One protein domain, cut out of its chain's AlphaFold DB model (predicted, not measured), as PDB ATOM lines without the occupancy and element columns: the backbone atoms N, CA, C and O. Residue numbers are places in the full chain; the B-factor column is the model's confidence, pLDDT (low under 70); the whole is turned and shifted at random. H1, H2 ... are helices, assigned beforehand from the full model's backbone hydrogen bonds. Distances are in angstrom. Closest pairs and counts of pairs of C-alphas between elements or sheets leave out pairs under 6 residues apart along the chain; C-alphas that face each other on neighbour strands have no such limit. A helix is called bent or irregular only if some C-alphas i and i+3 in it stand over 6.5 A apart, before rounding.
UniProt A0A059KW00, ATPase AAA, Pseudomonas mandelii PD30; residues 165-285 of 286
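What this domain is: This is residues 165 to 285 of the 286 residues of the protein "ATPase AAA" of Pseudomonas mandelii PD30 (UniProt A0A059KW00). Two small lobes of helices stand end to end: H4 with H5 and H6 makes one, H1 with H2 and H3 the other, and H2 meets H4 between them. A long loop, residues 222 to 239, runs from H3 in one lobe to H4 in the other. The printed part has 121 residues with six named helices, H1 to H6 along the chain, and no named strand: all helix. It is only just loose, close to compact, with a radius of gyration of the C-alphas of 16.5 A, and elongated, spanning 52 by 29 by 24 A.

How they stand to each other: H4, residues 240 to 258, is the hub, touching three helices. Its residues 252 to 256 touch H5, residues 263 to 269, at a steep tilt of 69.9 degrees, only just short of about perpendicular; the closest C-alphas, Ala 255 and Val 266, are 5.6 A apart. Its residues 245 to 252 touch H6, residues 274 to 284, at a steep tilt of 61 degrees, with C-alphas 249 and 284 closest at 6.0 A. H5 and H6 touch about perpendicular, at 82 degrees, with C-alphas 267 and 274 closest at 5.9 A. H4 residues 247 to 251 touch H2, residues 194 to 202, at a shallow tilt of 30 degrees, the same way; C-alphas 198 and 247 are closest, at 7.1 A. H1, residues 167 to 184, touches H2 with residues 167 to 171 alone, C-alphas 167 and 201 being closest at 6.6 A. H1 touches H3, residues 208 to 221, at a steep tilt of 45 degrees, with C-alphas 178 and 216 closest at 5.1 A. H2 and H3 are apart. Every O i to N i+4 pair is within hydrogen-bond range in H2 to H6, and 12 of 14 are in H1.

Where its parts are: H4 is 27.0 A long, H1 26.2 A, H3 20.3 A, H6 15.3 A, H2 12.3 A and H5 9.8 A. H1 begins at C-alpha 167 (4.151, 41.581, -10.794), and H6 ends at C-alpha 284 (4.978, 30.051, -30.011). H1 is irregular, only just: C-alphas 168 and 171 are 6.9 A apart.

The domain as a whole: The farthest C-alphas, Glu 186 and Arg 275, are 52.4 A apart. The printed part has no cut; the link from H3 to H4 is long. Model pLDDT is under 70 at residues 227 to 238 and 240.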
ATOM      1  N   LYS A 165      -0.293  39.546  -7.762       88.88
ATOM      2  CA  LYS A 165      -1.210  40.538  -8.352       88.88
ATOM      3  C   LYS A 165      -0.521  41.881  -8.645       88.88
ATOM      4  O   LYS A 165      -1.167  42.781  -9.161       88.88
ATOM      5  N   ARG A 166       0.759  42.019  -8.278       89.50
ATOM      6  CA  ARG A 166       1.605  43.215  -8.421       89.50
ATOM      7  C   ARG A 166       2.957  42.834  -9.028       89.50
ATOM      8  O   ARG A 166       4.012  43.098  -8.443       89.50
ATOM      9  N   ARG A 167       2.936  42.135 -10.168       87.69
ATOM     10  CA  ARG A 167       4.151  41.581 -10.794       87.69
ATOM     11  C   ARG A 167       5.177  42.660 -11.135       87.69
ATOM     12  O   ARG A 167       6.376  42.424 -11.022       87.69
ATOM     13  N   GLU A 168       4.716  43.861 -11.458       89.69
ATOM     14  CA  GLU A 168       5.537  45.043 -11.708       89.69
ATOM     15  C   GLU A 168       6.392  45.465 -10.500       89.69
ATOM     16  O   GLU A 168       7.431  46.094 -10.680       89.69
ATOM     17  N   GLN A 169       6.004  45.083  -9.277       91.19
ATOM     18  CA  GLN A 169       6.762  45.378  -8.056       91.19
ATOM     19  C   GLN A 169       7.831  44.326  -7.739       91.19
ATOM     20  O   GLN A 169       8.699  44.591  -6.912       91.19
ATOM     21  N   ILE A 170       7.815  43.152  -8.384       93.31
ATOM     22  CA  ILE A 170       8.723  42.043  -8.050       93.31
ATOM     23  C   ILE A 170      10.184  42.440  -8.276       93.31
ATOM     24  O   ILE A 170      10.989  42.314  -7.356       93.31
ATOM     25  N   LEU A 171      10.531  42.933  -9.471       93.94
ATOM     26  CA  LEU A 171      11.923  43.272  -9.795       93.94
ATOM     27  C   LEU A 171      12.447  44.459  -8.970       93.94
ATOM     28  O   LEU A 171      13.516  44.302  -8.382       93.94
ATOM     29  N   PRO A 172      11.722  45.592  -8.833       93.56
ATOM     30  CA  PRO A 172      12.177  46.694  -7.982       93.56
ATOM     31  C   PRO A 172      12.370  46.289  -6.515       93.56
ATOM     32  O   PRO A 172      13.369  46.653  -5.900       93.56
ATOM     33  N   LEU A 173      11.445  45.502  -5.949       93.44
ATOM     34  CA  LEU A 173      11.567  45.026  -4.568       93.44
ATOM     35  C   LEU A 173      12.735  44.053  -4.408       93.44
ATOM     36  O   LEU A 173      13.475  44.136  -3.429       93.44
ATOM     37  N   PHE A 174      12.910  43.130  -5.355       95.44
ATOM     38  CA  PHE A 174      14.022  42.189  -5.325       95.44
ATOM     39  C   PHE A 174      15.359  42.926  -5.393       95.44
ATOM     40  O   PHE A 174      16.228  42.669  -4.563       95.44
ATOM     41  N   ASP A 175      15.496  43.882  -6.312       93.94
ATOM     42  CA  ASP A 175      16.688  44.716  -6.444       93.94
ATOM     43  C   ASP A 175      16.997  45.457  -5.134       93.94
ATOM     44  O   ASP A 175      18.091  45.316  -4.579       93.94
ATOM     45  N   GLN A 176      15.999  46.120  -4.543       94.50
ATOM     46  CA  GLN A 176      16.134  46.782  -3.243       94.50
ATOM     47  C   GLN A 176      16.595  45.814  -2.139       94.50
ATOM     48  O   GLN A 176      17.469  46.143  -1.328       94.50
ATOM     49  N   PHE A 177      16.028  44.605  -2.084       94.75
ATOM     50  CA  PHE A 177      16.425  43.601  -1.098       94.75
ATOM     51  C   PHE A 177      17.838  43.079  -1.339       94.75
ATOM     52  O   PHE A 177      18.574  42.902  -0.369       94.75
ATOM     53  N   THR A 178      18.245  42.860  -2.590       95.19
ATOM     54  CA  THR A 178      19.613  42.426  -2.901       95.19
ATOM     55  C   THR A 178      20.638  43.476  -2.497       95.19
ATOM     56  O   THR A 178      21.608  43.118  -1.837       95.19
ATOM     57  N   HIS A 179      20.387  44.762  -2.758       95.44
ATOM     58  CA  HIS A 179      21.243  45.859  -2.300       95.44
ATOM     59  C   HIS A 179      21.353  45.898  -0.772       95.44
ATOM     60  O   HIS A 179      22.454  45.961  -0.225       95.44
ATOM     61  N   SER A 180      20.221  45.796  -0.067       94.00
ATOM     62  CA  SER A 180      20.201  45.788   1.399       94.00
ATOM     63  C   SER A 180      20.961  44.594   1.991       94.00
ATOM     64  O   SER A 180      21.705  44.753   2.958       94.00
ATOM     65  N   VAL A 181      20.805  43.402   1.411       94.62
ATOM     66  CA  VAL A 181      21.516  42.197   1.856       94.62
ATOM     67  C   VAL A 181      23.004  42.291   1.520       94.62
ATOM     68  O   VAL A 181      23.827  41.979   2.374       94.62
ATOM     69  N   ALA A 182      23.360  42.717   0.311       94.19
ATOM     70  CA  ALA A 182      24.745  42.867  -0.129       94.19
ATOM     71  C   ALA A 182      25.517  43.823   0.787       94.19
ATOM     72  O   ALA A 182      26.592  43.467   1.260       94.19
ATOM     73  N   ALA A 183      24.912  44.962   1.141       94.69
ATOM     74  CA  ALA A 183      25.472  45.891   2.116       94.69
ATOM     75  C   ALA A 183      25.650  45.251   3.505       94.69
ATOM     76  O   ALA A 183      26.690  45.423   4.129       94.69
ATOM     77  N   HIS A 184      24.667  44.481   3.983       94.69
ATOM     78  CA  HIS A 184      24.738  43.832   5.297       94.69
ATOM     79  C   HIS A 184      25.804  42.727   5.389       94.69
ATOM     80  O   HIS A 184      26.370  42.515   6.456       94.69
ATOM     81  N   PHE A 185      26.058  42.009   4.293       93.06
ATOM     82  CA  PHE A 185      27.051  40.931   4.226       93.06
ATOM     83  C   PHE A 185      28.388  41.367   3.612       93.06
ATOM     84  O   PHE A 185      29.226  40.505   3.356       93.06
ATOM     85  N   GLU A 186      28.569  42.665   3.347       93.62
ATOM     86  CA  GLU A 186      29.769  43.231   2.712       93.62
ATOM     87  C   GLU A 186      30.141  42.515   1.400       93.62
ATOM     88  O   GLU A 186      31.299  42.214   1.111       93.62
ATOM     89  N   ARG A 187      29.125  42.207   0.587       91.69
ATOM     90  CA  ARG A 187      29.274  41.554  -0.719       91.69
ATOM     91  C   ARG A 187      28.939  42.512  -1.858       91.69
ATOM     92  O   ARG A 187      28.130  43.420  -1.673       91.69
ATOM     93  N   PRO A 188      29.501  42.299  -3.059       88.56
ATOM     94  CA  PRO A 188      29.024  42.994  -4.246       88.56
ATOM     95  C   PRO A 188      27.582  42.581  -4.565       88.56
ATOM     96  O   PRO A 188      27.192  41.429  -4.356       88.56
ATOM     97  N   VAL A 189      26.798  43.519  -5.097       90.62
ATOM     98  CA  VAL A 189      25.449  43.238  -5.603       90.62
ATOM     99  C   VAL A 189      25.581  42.393  -6.876       90.62
ATOM    100  O   VAL A 189      26.217  42.848  -7.830       90.62
ATOM    101  N   PRO A 190      25.034  41.163  -6.923       86.62
ATOM    102  CA  PRO A 190      25.104  40.351  -8.128       86.62
ATOM    103  C   PRO A 190      24.243  40.955  -9.242       86.62
ATOM    104  O   PRO A 190      23.142  41.444  -8.990       86.62
ATOM    105  N   VAL A 191      24.727  40.883 -10.482       86.00
ATOM    106  CA  VAL A 191      23.979  41.359 -11.651       86.00
ATOM    107  C   VAL A 191      22.896  40.352 -12.016       86.00
ATOM    108  O   VAL A 191      23.189  39.189 -12.288       86.00
ATOM    109  N   LEU A 192      21.656  40.832 -12.077       85.44
ATOM    110  CA  LEU A 192      20.501  40.066 -12.526       85.44
ATOM    111  C   LEU A 192      20.613  39.750 -14.023       85.44
ATOM    112  O   LEU A 192      20.548  40.645 -14.864       85.44
ATOM    113  N   ASP A 193      20.776  38.469 -14.355       82.00
ATOM    114  CA  ASP A 193      20.728  38.007 -15.742       82.00
ATOM    115  C   ASP A 193      19.279  37.829 -16.233       82.00
ATOM    116  O   ASP A 193      18.314  37.811 -15.461       82.00
ATOM    117  N   SER A 194      19.106  37.699 -17.550       80.06
ATOM    118  CA  SER A 194      17.779  37.578 -18.163       80.06
ATOM    119  C   SER A 194      17.017  36.326 -17.729       80.06
ATOM    120  O   SER A 194      15.789  36.343 -17.698       80.06
ATOM    121  N   HIS A 195      17.726  35.246 -17.402       80.62
ATOM    122  CA  HIS A 195      17.115  34.001 -16.947       80.62
ATOM    123  C   HIS A 195      16.540  34.172 -15.532       80.62
ATOM    124  O   HIS A 195      15.397  33.806 -15.272       80.62
ATOM    125  N   MET A 196      17.277  34.817 -14.630       84.81
ATOM    126  CA  MET A 196      16.806  35.164 -13.289       84.81
ATOM    127  C   MET A 196      15.617  36.118 -13.331       84.81
ATOM    128  O   MET A 196      14.657  35.905 -12.594       84.81
ATOM    129  N   VAL A 197      15.616  37.108 -14.229       87.69
ATOM    130  CA  VAL A 197      14.442  37.975 -14.437       87.69
ATOM    131  C   VAL A 197      13.205  37.147 -14.798       87.69
ATOM    132  O   VAL A 197      12.141  37.360 -14.217       87.69
ATOM    133  N   GLN A 198      13.339  36.183 -15.714       84.00
ATOM    134  CA  GLN A 198      12.231  35.303 -16.093       84.00
ATOM    135  C   GLN A 198      11.732  34.478 -14.907       84.00
ATOM    136  O   GLN A 198      10.535  34.499 -14.634       84.00
ATOM    137  N   VAL A 199      12.637  33.838 -14.159       87.44
ATOM    138  CA  VAL A 199      12.279  33.043 -12.973       87.44
ATOM    139  C   VAL A 199      11.546  33.889 -11.929       87.44
ATOM    140  O   VAL A 199      10.548  33.444 -11.364       87.44
ATOM    141  N   LEU A 200      12.004  35.120 -11.677       90.50
ATOM    142  CA  LEU A 200      11.365  36.011 -10.708       90.50
ATOM    143  C   LEU A 200       9.944  36.407 -11.134       90.50
ATOM    144  O   LEU A 200       9.052  36.471 -10.289       90.50
ATOM    145  N   LEU A 201       9.726  36.670 -12.424       89.44
ATOM    146  CA  LEU A 201       8.425  37.092 -12.951       89.44
ATOM    147  C   LEU A 201       7.438  35.933 -13.148       89.44
ATOM    148  O   LEU A 201       6.229  36.164 -13.088       89.44
ATOM    149  N   SER A 202       7.928  34.712 -13.377       85.38
ATOM    150  CA  SER A 202       7.091  33.521 -13.568       85.38
ATOM    151  C   SER A 202       6.680  32.845 -12.260       85.38
ATOM    152  O   SER A 202       5.783  32.010 -12.273       85.38
ATOM    153  N   HIS A 203       7.340  33.151 -11.141       87.06
ATOM    154  CA  HIS A 203       7.048  32.530  -9.852       87.06
ATOM    155  C   HIS A 203       5.789  33.121  -9.186       87.06
ATOM    156  O   HIS A 203       5.543  34.327  -9.243       87.06
ATOM    157  N   ASP A 204       5.010  32.279  -8.500       86.06
ATOM    158  CA  ASP A 204       3.736  32.668  -7.871       86.06
ATOM    159  C   ASP A 204       3.887  33.448  -6.560       86.06
ATOM    160  O   ASP A 204       2.944  34.102  -6.112       86.06
ATOM    161  N   TRP A 205       5.057  33.370  -5.927       92.31
ATOM    162  CA  TRP A 205       5.365  34.041  -4.660       92.31
ATOM    163  C   TRP A 205       4.273  33.844  -3.600       92.31
ATOM    164  O   TRP A 205       3.710  34.812  -3.077       92.31
ATOM    165  N   SER A 206       3.946  32.590  -3.287       88.25
ATOM    166  CA  SER A 206       2.922  32.247  -2.291       88.25
ATOM    167  C   SER A 206       3.277  32.764  -0.890       88.25
ATOM    168  O   SER A 206       2.383  33.116  -0.120       88.25
ATOM    169  N   GLY A 207       4.569  32.909  -0.572       89.25
ATOM    170  CA  GLY A 207       5.050  33.575   0.642       89.25
ATOM    171  C   GLY A 207       5.248  35.091   0.496       89.25
ATOM    172  O   GLY A 207       5.823  35.727   1.387       89.25
ATOM    173  N   ASN A 208       4.776  35.680  -0.607       94.31
ATOM    174  CA  ASN A 208       4.768  37.112  -0.898       94.31
ATOM    175  C   ASN A 208       6.156  37.769  -0.702       94.31
ATOM    176  O   ASN A 208       7.190  37.232  -1.100       94.31
ATOM    177  N   ILE A 209       6.204  38.951  -0.082       93.69
ATOM    178  CA  ILE A 209       7.428  39.738   0.128       93.69
ATOM    179  C   ILE A 209       8.418  38.994   1.037       93.69
ATOM    180  O   ILE A 209       9.631  39.107   0.855       93.69
ATOM    181  N   ARG A 210       7.929  38.201   2.002       92.75
ATOM    182  CA  ARG A 210       8.787  37.402   2.896       92.75
ATOM    183  C   ARG A 210       9.603  36.374   2.110       92.75
ATOM    184  O   ARG A 210      10.800  36.209   2.360       92.75
ATOM    185  N   GLU A 211       8.964  35.706   1.158       94.50
ATOM    186  CA  GLU A 211       9.626  34.766   0.258       94.50
ATOM    187  C   GLU A 211      10.590  35.486  -0.689       94.50
ATOM    188  O   GLU A 211      11.753  35.093  -0.769       94.50
ATOM    189  N   LEU A 212      10.166  36.597  -1.304       95.06
ATOM    190  CA  LEU A 212      11.014  37.399  -2.194       95.06
ATOM    191  C   LEU A 212      12.297  37.882  -1.498       95.06
ATOM    192  O   LEU A 212      13.393  37.772  -2.045       95.06
ATOM    193  N   LYS A 213      12.189  38.351  -0.251       94.44
ATOM    194  CA  LYS A 213      13.339  38.764   0.566       94.44
ATOM    195  C   LYS A 213      14.273  37.592   0.879       94.44
ATOM    196  O   LYS A 213      15.493  37.753   0.897       94.44
ATOM    197  N   SER A 214      13.713  36.405   1.108       94.38
ATOM    198  CA  SER A 214      14.492  35.182   1.333       94.38
ATOM    199  C   SER A 214      15.225  34.746   0.062       94.38
ATOM    200  O   SER A 214      16.398  34.375   0.131       94.38
ATOM    201  N   ALA A 215      14.574  34.856  -1.097       93.94
ATOM    202  CA  ALA A 215      15.170  34.608  -2.405       93.94
ATOM    203  C   ALA A 215      16.314  35.592  -2.699       93.94
ATOM    204  O   ALA A 215      17.411  35.156  -3.040       93.94
ATOM    205  N   ALA A 216      16.115  36.893  -2.468       94.44
ATOM    206  CA  ALA A 216      17.162  37.909  -2.614       94.44
ATOM    207  C   ALA A 216      18.366  37.620  -1.704       94.44
ATOM    208  O   ALA A 216      19.518  37.713  -2.133       94.44
ATOM    209  N   LYS A 217      18.114  37.183  -0.462       93.94
ATOM    210  CA  LYS A 217      19.181  36.775   0.458       93.94
ATOM    211  C   LYS A 217      19.991  35.598  -0.082       93.94
ATOM    212  O   LYS A 217      21.217  35.633  -0.043       93.94
ATOM    213  N   ARG A 218      19.320  34.563  -0.592       92.38
ATOM    214  CA  ARG A 218      19.981  33.404  -1.214       92.38
ATOM    215  C   ARG A 218      20.809  33.820  -2.424       92.38
ATOM    216  O   ARG A 218      21.959  33.406  -2.515       92.38
ATOM    217  N   TYR A 219      20.259  34.690  -3.267       92.00
ATOM    218  CA  TYR A 219      20.917  35.190  -4.469       92.00
ATOM    219  C   TYR A 219      22.259  35.866  -4.166       92.00
ATOM    220  O   TYR A 219      23.289  35.457  -4.694       92.00
ATOM    221  N   VAL A 220      22.275  36.827  -3.235       92.50
ATOM    222  CA  VAL A 220      23.505  37.522  -2.799       92.50
ATOM    223  C   VAL A 220      24.519  36.559  -2.173       92.50
ATOM    224  O   VAL A 220      25.735  36.729  -2.291       92.50
ATOM    225  N   LEU A 221      24.033  35.514  -1.504       88.94
ATOM    226  CA  LEU A 221      24.892  34.508  -0.893       88.94
ATOM    227  C   LEU A 221      25.432  33.465  -1.890       88.94
ATOM    228  O   LEU A 221      26.325  32.704  -1.513       88.94
ATOM    229  N   GLY A 222      24.971  33.472  -3.145       86.50
ATOM    230  CA  GLY A 222      25.377  32.531  -4.195       86.50
ATOM    231  C   GLY A 222      24.588  31.217  -4.202       86.50
ATOM    232  O   GLY A 222      25.016  30.248  -4.823       86.50
ATOM    233  N   PHE A 223      23.449  31.162  -3.509       87.44
ATOM    234  CA  PHE A 223      22.556  30.003  -3.487       87.44
ATOM    235  C   PHE A 223      21.404  30.154  -4.496       87.44
ATOM    236  O   PHE A 223      21.002  31.279  -4.807       87.44
ATOM    237  N   PRO A 224      20.798  29.040  -4.950       84.44
ATOM    238  CA  PRO A 224      19.589  29.080  -5.770       84.44
ATOM    239  C   PRO A 224      18.454  29.850  -5.082       84.44
ATOM    240  O   PRO A 224      18.157  29.623  -3.905       84.44
ATOM    241  N   ILE A 225      17.792  30.743  -5.822       84.31
ATOM    242  CA  ILE A 225      16.737  31.614  -5.281       84.31
ATOM    243  C   ILE A 225      15.520  30.829  -4.770       84.31
ATOM    244  O   ILE A 225      15.023  31.095  -3.673       84.31
ATOM    245  N   LEU A 226      15.112  29.791  -5.505       79.88
ATOM    246  CA  LEU A 226      13.910  28.986  -5.265       79.88
ATOM    247  C   LEU A 226      14.260  27.546  -4.847       79.88
ATOM    248  O   LEU A 226      13.781  26.584  -5.432       79.88
ATOM    249  N   GLY A 227      15.138  27.374  -3.853       65.44
ATOM    250  CA  GLY A 227      15.534  26.031  -3.402       65.44
ATOM    251  C   GLY A 227      16.209  25.194  -4.504       65.44
ATOM    252  O   GLY A 227      16.449  25.663  -5.612       65.44
ATOM    253  N   ALA A 228      16.582  23.952  -4.201       53.00
ATOM    254  CA  ALA A 228      17.485  23.161  -5.047       53.00
ATOM    255  C   ALA A 228      16.889  22.642  -6.381       53.00
ATOM    256  O   ALA A 228      17.571  21.903  -7.083       53.00
ATOM    257  N   HIS A 229      15.652  22.998  -6.753       45.31
ATOM    258  CA  HIS A 229      14.909  22.286  -7.806       45.31
ATOM    259  C   HIS A 229      14.757  22.990  -9.160       45.31
ATOM    260  O   HIS A 229      14.162  22.404 -10.056       45.31
ATOM    261  N   LEU A 230      15.307  24.190  -9.369       45.66
ATOM    262  CA  LEU A 230      15.143  24.912 -10.643       45.66
ATOM    263  C   LEU A 230      16.476  25.363 -11.246       45.66
ATOM    264  O   LEU A 230      16.705  26.548 -11.475       45.66
ATOM    265  N   ILE A 231      17.368  24.407 -11.510       41.09
ATOM    266  CA  ILE A 231      18.504  24.631 -12.410       41.09
ATOM    267  C   ILE A 231      18.378  23.671 -13.590       41.09
ATOM    268  O   ILE A 231      19.108  22.691 -13.693       41.09
ATOM    269  N   GLU A 232      17.478  23.980 -14.518       38.72
ATOM    270  CA  GLU A 232      17.776  23.681 -15.914       38.72
ATOM    271  C   GLU A 232      18.459  24.921 -16.483       38.72
ATOM    272  O   GLU A 232      17.839  25.962 -16.679       38.72
ATOM    273  N   LYS A 233      19.778  24.834 -16.684       40.91
ATOM    274  CA  LYS A 233      20.534  25.845 -17.428       40.91
ATOM    275  C   LYS A 233      19.942  25.939 -18.835       40.91
ATOM    276  O   LYS A 233      20.284  25.123 -19.688       40.91
ATOM    277  N   GLN A 234      19.105  26.937 -19.095       47.38
ATOM    278  CA  GLN A 234      18.758  27.307 -20.462       47.38
ATOM    279  C   GLN A 234      19.655  28.449 -20.945       47.38
ATOM    280  O   GLN A 234      19.938  29.412 -20.234       47.38
ATOM    281  N   VAL A 235      20.161  28.261 -22.163       47.03
ATOM    282  CA  VAL A 235      21.084  29.134 -22.897       47.03
ATOM    283  C   VAL A 235      20.523  30.564 -22.959       47.03
ATOM    284  O   VAL A 235      19.321  30.717 -23.175       47.03
ATOM    285  N   PRO A 236      21.348  31.619 -22.797       45.06
ATOM    286  CA  PRO A 236      20.872  32.997 -22.837       45.06
ATOM    287  C   PRO A 236      20.241  33.301 -24.198       45.06
ATOM    288  O   PRO A 236      20.924  33.424 -25.215       45.06
ATOM    289  N   VAL A 237      18.918  33.431 -24.208       54.31
ATOM    290  CA  VAL A 237      18.167  33.869 -25.380       54.31
ATOM    291  C   VAL A 237      18.281  35.393 -25.453       54.31
ATOM    292  O   VAL A 237      17.693  36.116 -24.645       54.31
ATOM    293  N   SER A 238      19.094  35.895 -26.384       57.69
ATOM    294  CA  SER A 238      19.337  37.328 -26.558       57.69
ATOM    295  C   SER A 238      18.237  38.004 -27.398       57.69
ATOM    296  O   SER A 238      17.695  37.433 -28.349       57.69
ATOM    297  N   GLY A 239      17.897  39.246 -27.028       71.56
ATOM    298  CA  GLY A 239      16.954  40.117 -27.741       71.56
ATOM    299  C   GLY A 239      15.570  40.247 -27.086       71.56
ATOM    300  O   GLY A 239      14.915  39.254 -26.782       71.56
ATOM    301  N   LEU A 240      15.088  41.492 -26.941       68.44
ATOM    302  CA  LEU A 240      13.804  41.829 -26.301       68.44
ATOM    303  C   LEU A 240      12.615  41.079 -26.921       68.44
ATOM    304  O   LEU A 240      11.783  40.539 -26.203       68.44
ATOM    305  N   ARG A 241      12.542  41.006 -28.260       73.75
ATOM    306  CA  ARG A 241      11.456  40.287 -28.954       73.75
ATOM    307  C   ARG A 241      11.446  38.800 -28.609       73.75
ATOM    308  O   ARG A 241      10.379  38.226 -28.435       73.75
ATOM    309  N   THR A 242      12.619  38.189 -28.506       75.44
ATOM    310  CA  THR A 242      12.753  36.767 -28.194       75.44
ATOM    311  C   THR A 242      12.404  36.499 -26.731       75.44
ATOM    312  O   THR A 242      11.674  35.559 -26.441       75.44
ATOM    313  N   GLN A 243      12.829  37.375 -25.817       71.25
ATOM    314  CA  GLN A 243      12.479  37.291 -24.396       71.25
ATOM    315  C   GLN A 243      10.979  37.479 -24.152       71.25
ATOM    316  O   GLN A 243      10.392  36.710 -23.393       71.25
ATOM    317  N   LEU A 244      10.342  38.438 -24.836       79.56
ATOM    318  CA  LEU A 244       8.891  38.631 -24.776       79.56
ATOM    319  C   LEU A 244       8.138  37.391 -25.260       79.56
ATOM    320  O   LEU A 244       7.183  36.988 -24.609       79.56
ATOM    321  N   LYS A 245       8.603  36.744 -26.335       80.94
ATOM    322  CA  LYS A 245       8.015  35.488 -26.827       80.94
ATOM    323  C   LYS A 245       8.139  34.343 -25.821       80.94
ATOM    324  O   LYS A 245       7.192  33.584 -25.659       80.94
ATOM    325  N   VAL A 246       9.276  34.219 -25.132       78.25
ATOM    326  CA  VAL A 246       9.461  33.193 -24.088       78.25
ATOM    327  C   VAL A 246       8.520  33.441 -22.905       78.25
ATOM    328  O   VAL A 246       7.858  32.513 -22.451       78.25
ATOM    329  N   ILE A 247       8.407  34.691 -22.446       80.19
ATOM    330  CA  ILE A 247       7.487  35.062 -21.360       80.19
ATOM    331  C   ILE A 247       6.031  34.820 -21.781       80.19
ATOM    332  O   ILE A 247       5.272  34.207 -21.034       80.19
ATOM    333  N   GLU A 248       5.648  35.254 -22.985       85.81
ATOM    334  CA  GLU A 248       4.312  35.038 -23.554       85.81
ATOM    335  C   GLU A 248       3.980  33.541 -23.627       85.81
ATOM    336  O   GLU A 248       2.904  33.128 -23.197       85.81
ATOM    337  N   LYS A 249       4.933  32.713 -24.074       84.12
ATOM    338  CA  LYS A 249       4.799  31.252 -24.124       84.12
ATOM    339  C   LYS A 249       4.541  30.652 -22.743       84.12
ATOM    340  O   LYS A 249       3.581  29.904 -22.582       84.12
ATOM    341  N   MET A 250       5.356  31.006 -21.748       80.69
ATOM    342  CA  MET A 250       5.210  30.483 -20.385       80.69
ATOM    343  C   MET A 250       3.870  30.873 -19.753       80.69
ATOM    344  O   MET A 250       3.233  30.031 -19.127       80.69
ATOM    345  N   LEU A 251       3.420  32.122 -19.932       84.88
ATOM    346  CA  LEU A 251       2.131  32.586 -19.403       84.88
ATOM    347  C   LEU A 251       0.956  31.800 -19.997       84.88
ATOM    348  O   LEU A 251       0.038  31.427 -19.269       84.88
ATOM    349  N   ILE A 252       1.001  31.519 -21.301       85.44
ATOM    350  CA  ILE A 252      -0.024  30.725 -21.985       85.44
ATOM    351  C   ILE A 252       0.004  29.267 -21.508       85.44
ATOM    352  O   ILE A 252      -1.047  28.712 -21.190       85.44
ATOM    353  N   GLU A 253       1.181  28.645 -21.415       83.69
ATOM    354  CA  GLU A 253       1.330  27.261 -20.942       83.69
ATOM    355  C   GLU A 253       0.877  27.074 -19.490       83.69
ATOM    356  O   GLU A 253       0.217  26.084 -19.164       83.69
ATOM    357  N   ASP A 254       1.210  28.016 -18.610       78.06
ATOM    358  CA  ASP A 254       0.819  27.967 -17.204       78.06
ATOM    359  C   ASP A 254      -0.695  28.155 -17.022       78.06
ATOM    360  O   ASP A 254      -1.346  27.369 -16.326       78.06
ATOM    361  N   ALA A 255      -1.288  29.122 -17.728       82.81
ATOM    362  CA  ALA A 255      -2.737  29.310 -17.735       82.81
ATOM    363  C   ALA A 255      -3.465  28.059 -18.267       82.81
ATOM    364  O   ALA A 255      -4.455  27.610 -17.680       82.81
ATOM    365  N   LEU A 256      -2.944  27.425 -19.328       84.38
ATOM    366  CA  LEU A 256      -3.476  26.159 -19.851       84.38
ATOM    367  C   LEU A 256      -3.440  25.041 -18.805       84.38
ATOM    368  O   LEU A 256      -4.432  24.322 -18.661       84.38
ATOM    369  N   LYS A 257      -2.345  24.905 -18.048       80.75
ATOM    370  CA  LYS A 257      -2.240  23.916 -16.962       80.75
ATOM    371  C   LYS A 257      -3.269  24.178 -15.863       80.75
ATOM    372  O   LYS A 257      -3.982  23.253 -15.469       80.75
ATOM    373  N   ARG A 258      -3.400  25.427 -15.405       83.81
ATOM    374  CA  ARG A 258      -4.344  25.814 -14.338       83.81
ATOM    375  C   ARG A 258      -5.805  25.606 -14.737       83.81
ATOM    376  O   ARG A 258      -6.606  25.151 -13.921       83.81
ATOM    377  N   HIS A 259      -6.139  25.851 -16.000       85.44
ATOM    378  CA  HIS A 259      -7.502  25.747 -16.520       85.44
ATOM    379  C   HIS A 259      -7.793  24.450 -17.294       85.44
ATOM    380  O   HIS A 259      -8.768  24.397 -18.045       85.44
ATOM    381  N   LYS A 260      -6.983  23.393 -17.114       83.50
ATOM    382  CA  LYS A 260      -7.155  22.074 -17.765       83.50
ATOM    383  C   LYS A 260      -7.375  22.179 -19.284       83.50
ATOM    384  O   LYS A 260      -8.245  21.515 -19.841       83.50
ATOM    385  N   HIS A 261      -6.603  23.038 -19.944       81.31
ATOM    386  CA  HIS A 261      -6.674  23.330 -21.381       81.31
ATOM    387  C   HIS A 261      -7.995  23.960 -21.877       81.31
ATOM    388  O   HIS A 261      -8.274  23.949 -23.076       81.31
ATOM    389  N   SER A 262      -8.800  24.565 -20.995       87.06
ATOM    390  CA  SER A 262      -9.967  25.355 -21.410       87.06
ATOM    391  C   SER A 262      -9.549  26.706 -21.999       87.06
ATOM    392  O   SER A 262      -9.208  27.639 -21.274       87.06
ATOM    393  N   LEU A 263      -9.609  26.830 -23.328       83.00
ATOM    394  CA  LEU A 263      -9.205  28.046 -24.048       83.00
ATOM    395  C   LEU A 263     -10.042  29.283 -23.695       83.00
ATOM    396  O   LEU A 263      -9.534  30.397 -23.771       83.00
ATOM    397  N   GLU A 264     -11.312  29.107 -23.324       83.56
ATOM    398  CA  GLU A 264     -12.162  30.231 -22.906       83.56
ATOM    399  C   GLU A 264     -11.734  30.782 -21.549       83.56
ATOM    400  O   GLU A 264     -11.588  31.994 -21.407       83.56
ATOM    401  N   ALA A 265     -11.455  29.902 -20.586       83.94
ATOM    402  CA  ALA A 265     -10.987  30.310 -19.267       83.94
ATOM    403  C   ALA A 265      -9.583  30.935 -19.332       83.94
ATOM    404  O   ALA A 265      -9.343  31.960 -18.704       83.94
ATOM    405  N   VAL A 266      -8.689  30.382 -20.161       87.06
ATOM    406  CA  VAL A 266      -7.350  30.950 -20.396       87.06
ATOM    407  C   VAL A 266      -7.426  32.316 -21.074       87.06
ATOM    408  O   VAL A 266      -6.719  33.237 -20.678       87.06
ATOM    409  N   GLY A 267      -8.292  32.473 -22.080       87.62
ATOM    410  CA  GLY A 267      -8.494  33.757 -22.751       87.62
ATOM    411  C   GLY A 267      -9.039  34.831 -21.808       87.62
ATOM    412  O   GLY A 267      -8.584  35.969 -21.866       87.62
ATOM    413  N   GLN A 268      -9.960  34.465 -20.911       87.06
ATOM    414  CA  GLN A 268     -10.470  35.368 -19.875       87.06
ATOM    415  C   GLN A 268      -9.404  35.730 -18.837       87.06
ATOM    416  O   GLN A 268      -9.313  36.888 -18.445       87.06
ATOM    417  N   GLU A 269      -8.594  34.767 -18.398       86.56
ATOM    418  CA  GLU A 269      -7.537  35.008 -17.413       86.56
ATOM    419  C   GLU A 269      -6.431  35.923 -17.959       86.56
ATOM    420  O   GLU A 269      -5.971  36.831 -17.269       86.56
ATOM    421  N   LEU A 270      -6.007  35.682 -19.201       87.56
ATOM    422  CA  LEU A 270      -4.922  36.420 -19.848       87.56
ATOM    423  C   LEU A 270      -5.385  37.714 -20.533       87.56
ATOM    424  O   LEU A 270      -4.555  38.402 -21.120       87.56
ATOM    425  N   ASP A 271      -6.683  38.031 -20.478       89.44
ATOM    426  CA  ASP A 271      -7.312  39.167 -21.166       89.44
ATOM    427  C   ASP A 271      -7.010  39.195 -22.680       89.44
ATOM    428  O   ASP A 271      -6.674  40.216 -23.285       89.44
ATOM    429  N   LEU A 272      -7.087  38.020 -23.316       86.94
ATOM    430  CA  LEU A 272      -6.789  37.830 -24.734       86.94
ATOM    431  C   LEU A 272      -8.019  37.327 -25.501       86.94
ATOM    432  O   LEU A 272      -8.569  36.270 -25.177       86.94
ATOM    433  N   PRO A 273      -8.408  37.993 -26.609       89.19
ATOM    434  CA  PRO A 273      -9.428  37.467 -27.506       89.19
ATOM    435  C   PRO A 273      -9.041  36.079 -28.024       89.19
ATOM    436  O   PRO A 273      -7.898  35.853 -28.430       89.19
ATOM    437  N   ARG A 274     -10.015  35.164 -28.111       81.94
ATOM    438  CA  ARG A 274      -9.805  33.756 -28.512       81.94
ATOM    439  C   ARG A 274      -8.985  33.597 -29.799       81.94
ATOM    440  O   ARG A 274      -8.139  32.713 -29.895       81.94
ATOM    441  N   ARG A 275      -9.205  34.474 -30.782       85.81
ATOM    442  CA  ARG A 275      -8.475  34.477 -32.061       85.81
ATOM    443  C   ARG A 275      -6.999  34.864 -31.897       85.81
ATOM    444  O   ARG A 275      -6.147  34.271 -32.553       85.81
ATOM    445  N   THR A 276      -6.705  35.823 -31.022       86.38
ATOM    446  CA  THR A 276      -5.341  36.268 -30.707       86.38
ATOM    447  C   THR A 276      -4.597  35.198 -29.922       86.38
ATOM    448  O   THR A 276      -3.480  34.855 -30.295       86.38
ATOM    449  N   LEU A 277      -5.243  34.601 -28.914       87.06
ATOM    450  CA  LEU A 277      -4.676  33.495 -28.140       87.06
ATOM    451  C   LEU A 277      -4.286  32.323 -29.053       87.06
ATOM    452  O   LEU A 277      -3.153  31.855 -29.005       87.06
ATOM    453  N   TYR A 278      -5.181  31.915 -29.957       84.94
ATOM    454  CA  TYR A 278      -4.910  30.832 -30.906       84.94
ATOM    455  C   TYR A 278      -3.750  31.154 -31.859       84.94
ATOM    456  O   TYR A 278      -2.893  30.310 -32.124       84.94
ATOM    457  N   HIS A 279      -3.695  32.390 -32.365       87.19
ATOM    458  CA  HIS A 279      -2.593  32.839 -33.213       87.19
ATOM    459  C   HIS A 279      -1.255  32.803 -32.462       87.19
ATOM    460  O   HIS A 279      -0.263  32.325 -33.008       87.19
ATOM    461  N   ARG A 280      -1.228  33.269 -31.209       86.31
ATOM    462  CA  ARG A 280      -0.024  33.271 -30.370       86.31
ATOM    463  C   ARG A 280       0.437  31.870 -30.002       86.31
ATOM    464  O   ARG A 280       1.618  31.589 -30.158       86.31
ATOM    465  N   MET A 281      -0.473  30.974 -29.628       86.19
ATOM    466  CA  MET A 281      -0.159  29.558 -29.390       86.19
ATOM    467  C   MET A 281       0.516  28.920 -30.608       86.19
ATOM    468  O   MET A 281       1.584  28.321 -30.493       86.19
ATOM    469  N   LYS A 282      -0.039  29.155 -31.803       86.38
ATOM    470  CA  LYS A 282       0.536  28.662 -33.059       86.38
ATOM    471  C   LYS A 282       1.909  29.271 -33.363       86.38
ATOM    472  O   LYS A 282       2.788  28.567 -33.848       86.38
ATOM    473  N   GLU A 283       2.095  30.564 -33.098       83.62
ATOM    474  CA  GLU A 283       3.367  31.267 -33.317       83.62
ATOM    475  C   GLU A 283       4.464  30.828 -32.325       83.62
ATOM    476  O   GLU A 283       5.647  30.851 -32.663       83.62
ATOM    477  N   LEU A 284       4.079  30.422 -31.112       82.81
ATOM    478  CA  LEU A 284       4.978  30.051 -30.011       82.81
ATOM    479  C   LEU A 284       5.187  28.533 -29.869       82.81
ATOM    480  O   LEU A 284       6.036  28.094 -29.083       82.81
ATOM    481  N   GLY A 285       4.449  27.727 -30.638       77.19
ATOM    482  CA  GLY A 285       4.513  26.266 -30.600       77.19
ATOM    483  C   GLY A 285       4.049  25.702 -29.257       77.19
ATOM    484  O   GLY A 285       4.796  24.939 -28.641       77.19
TER     485      GLY A 285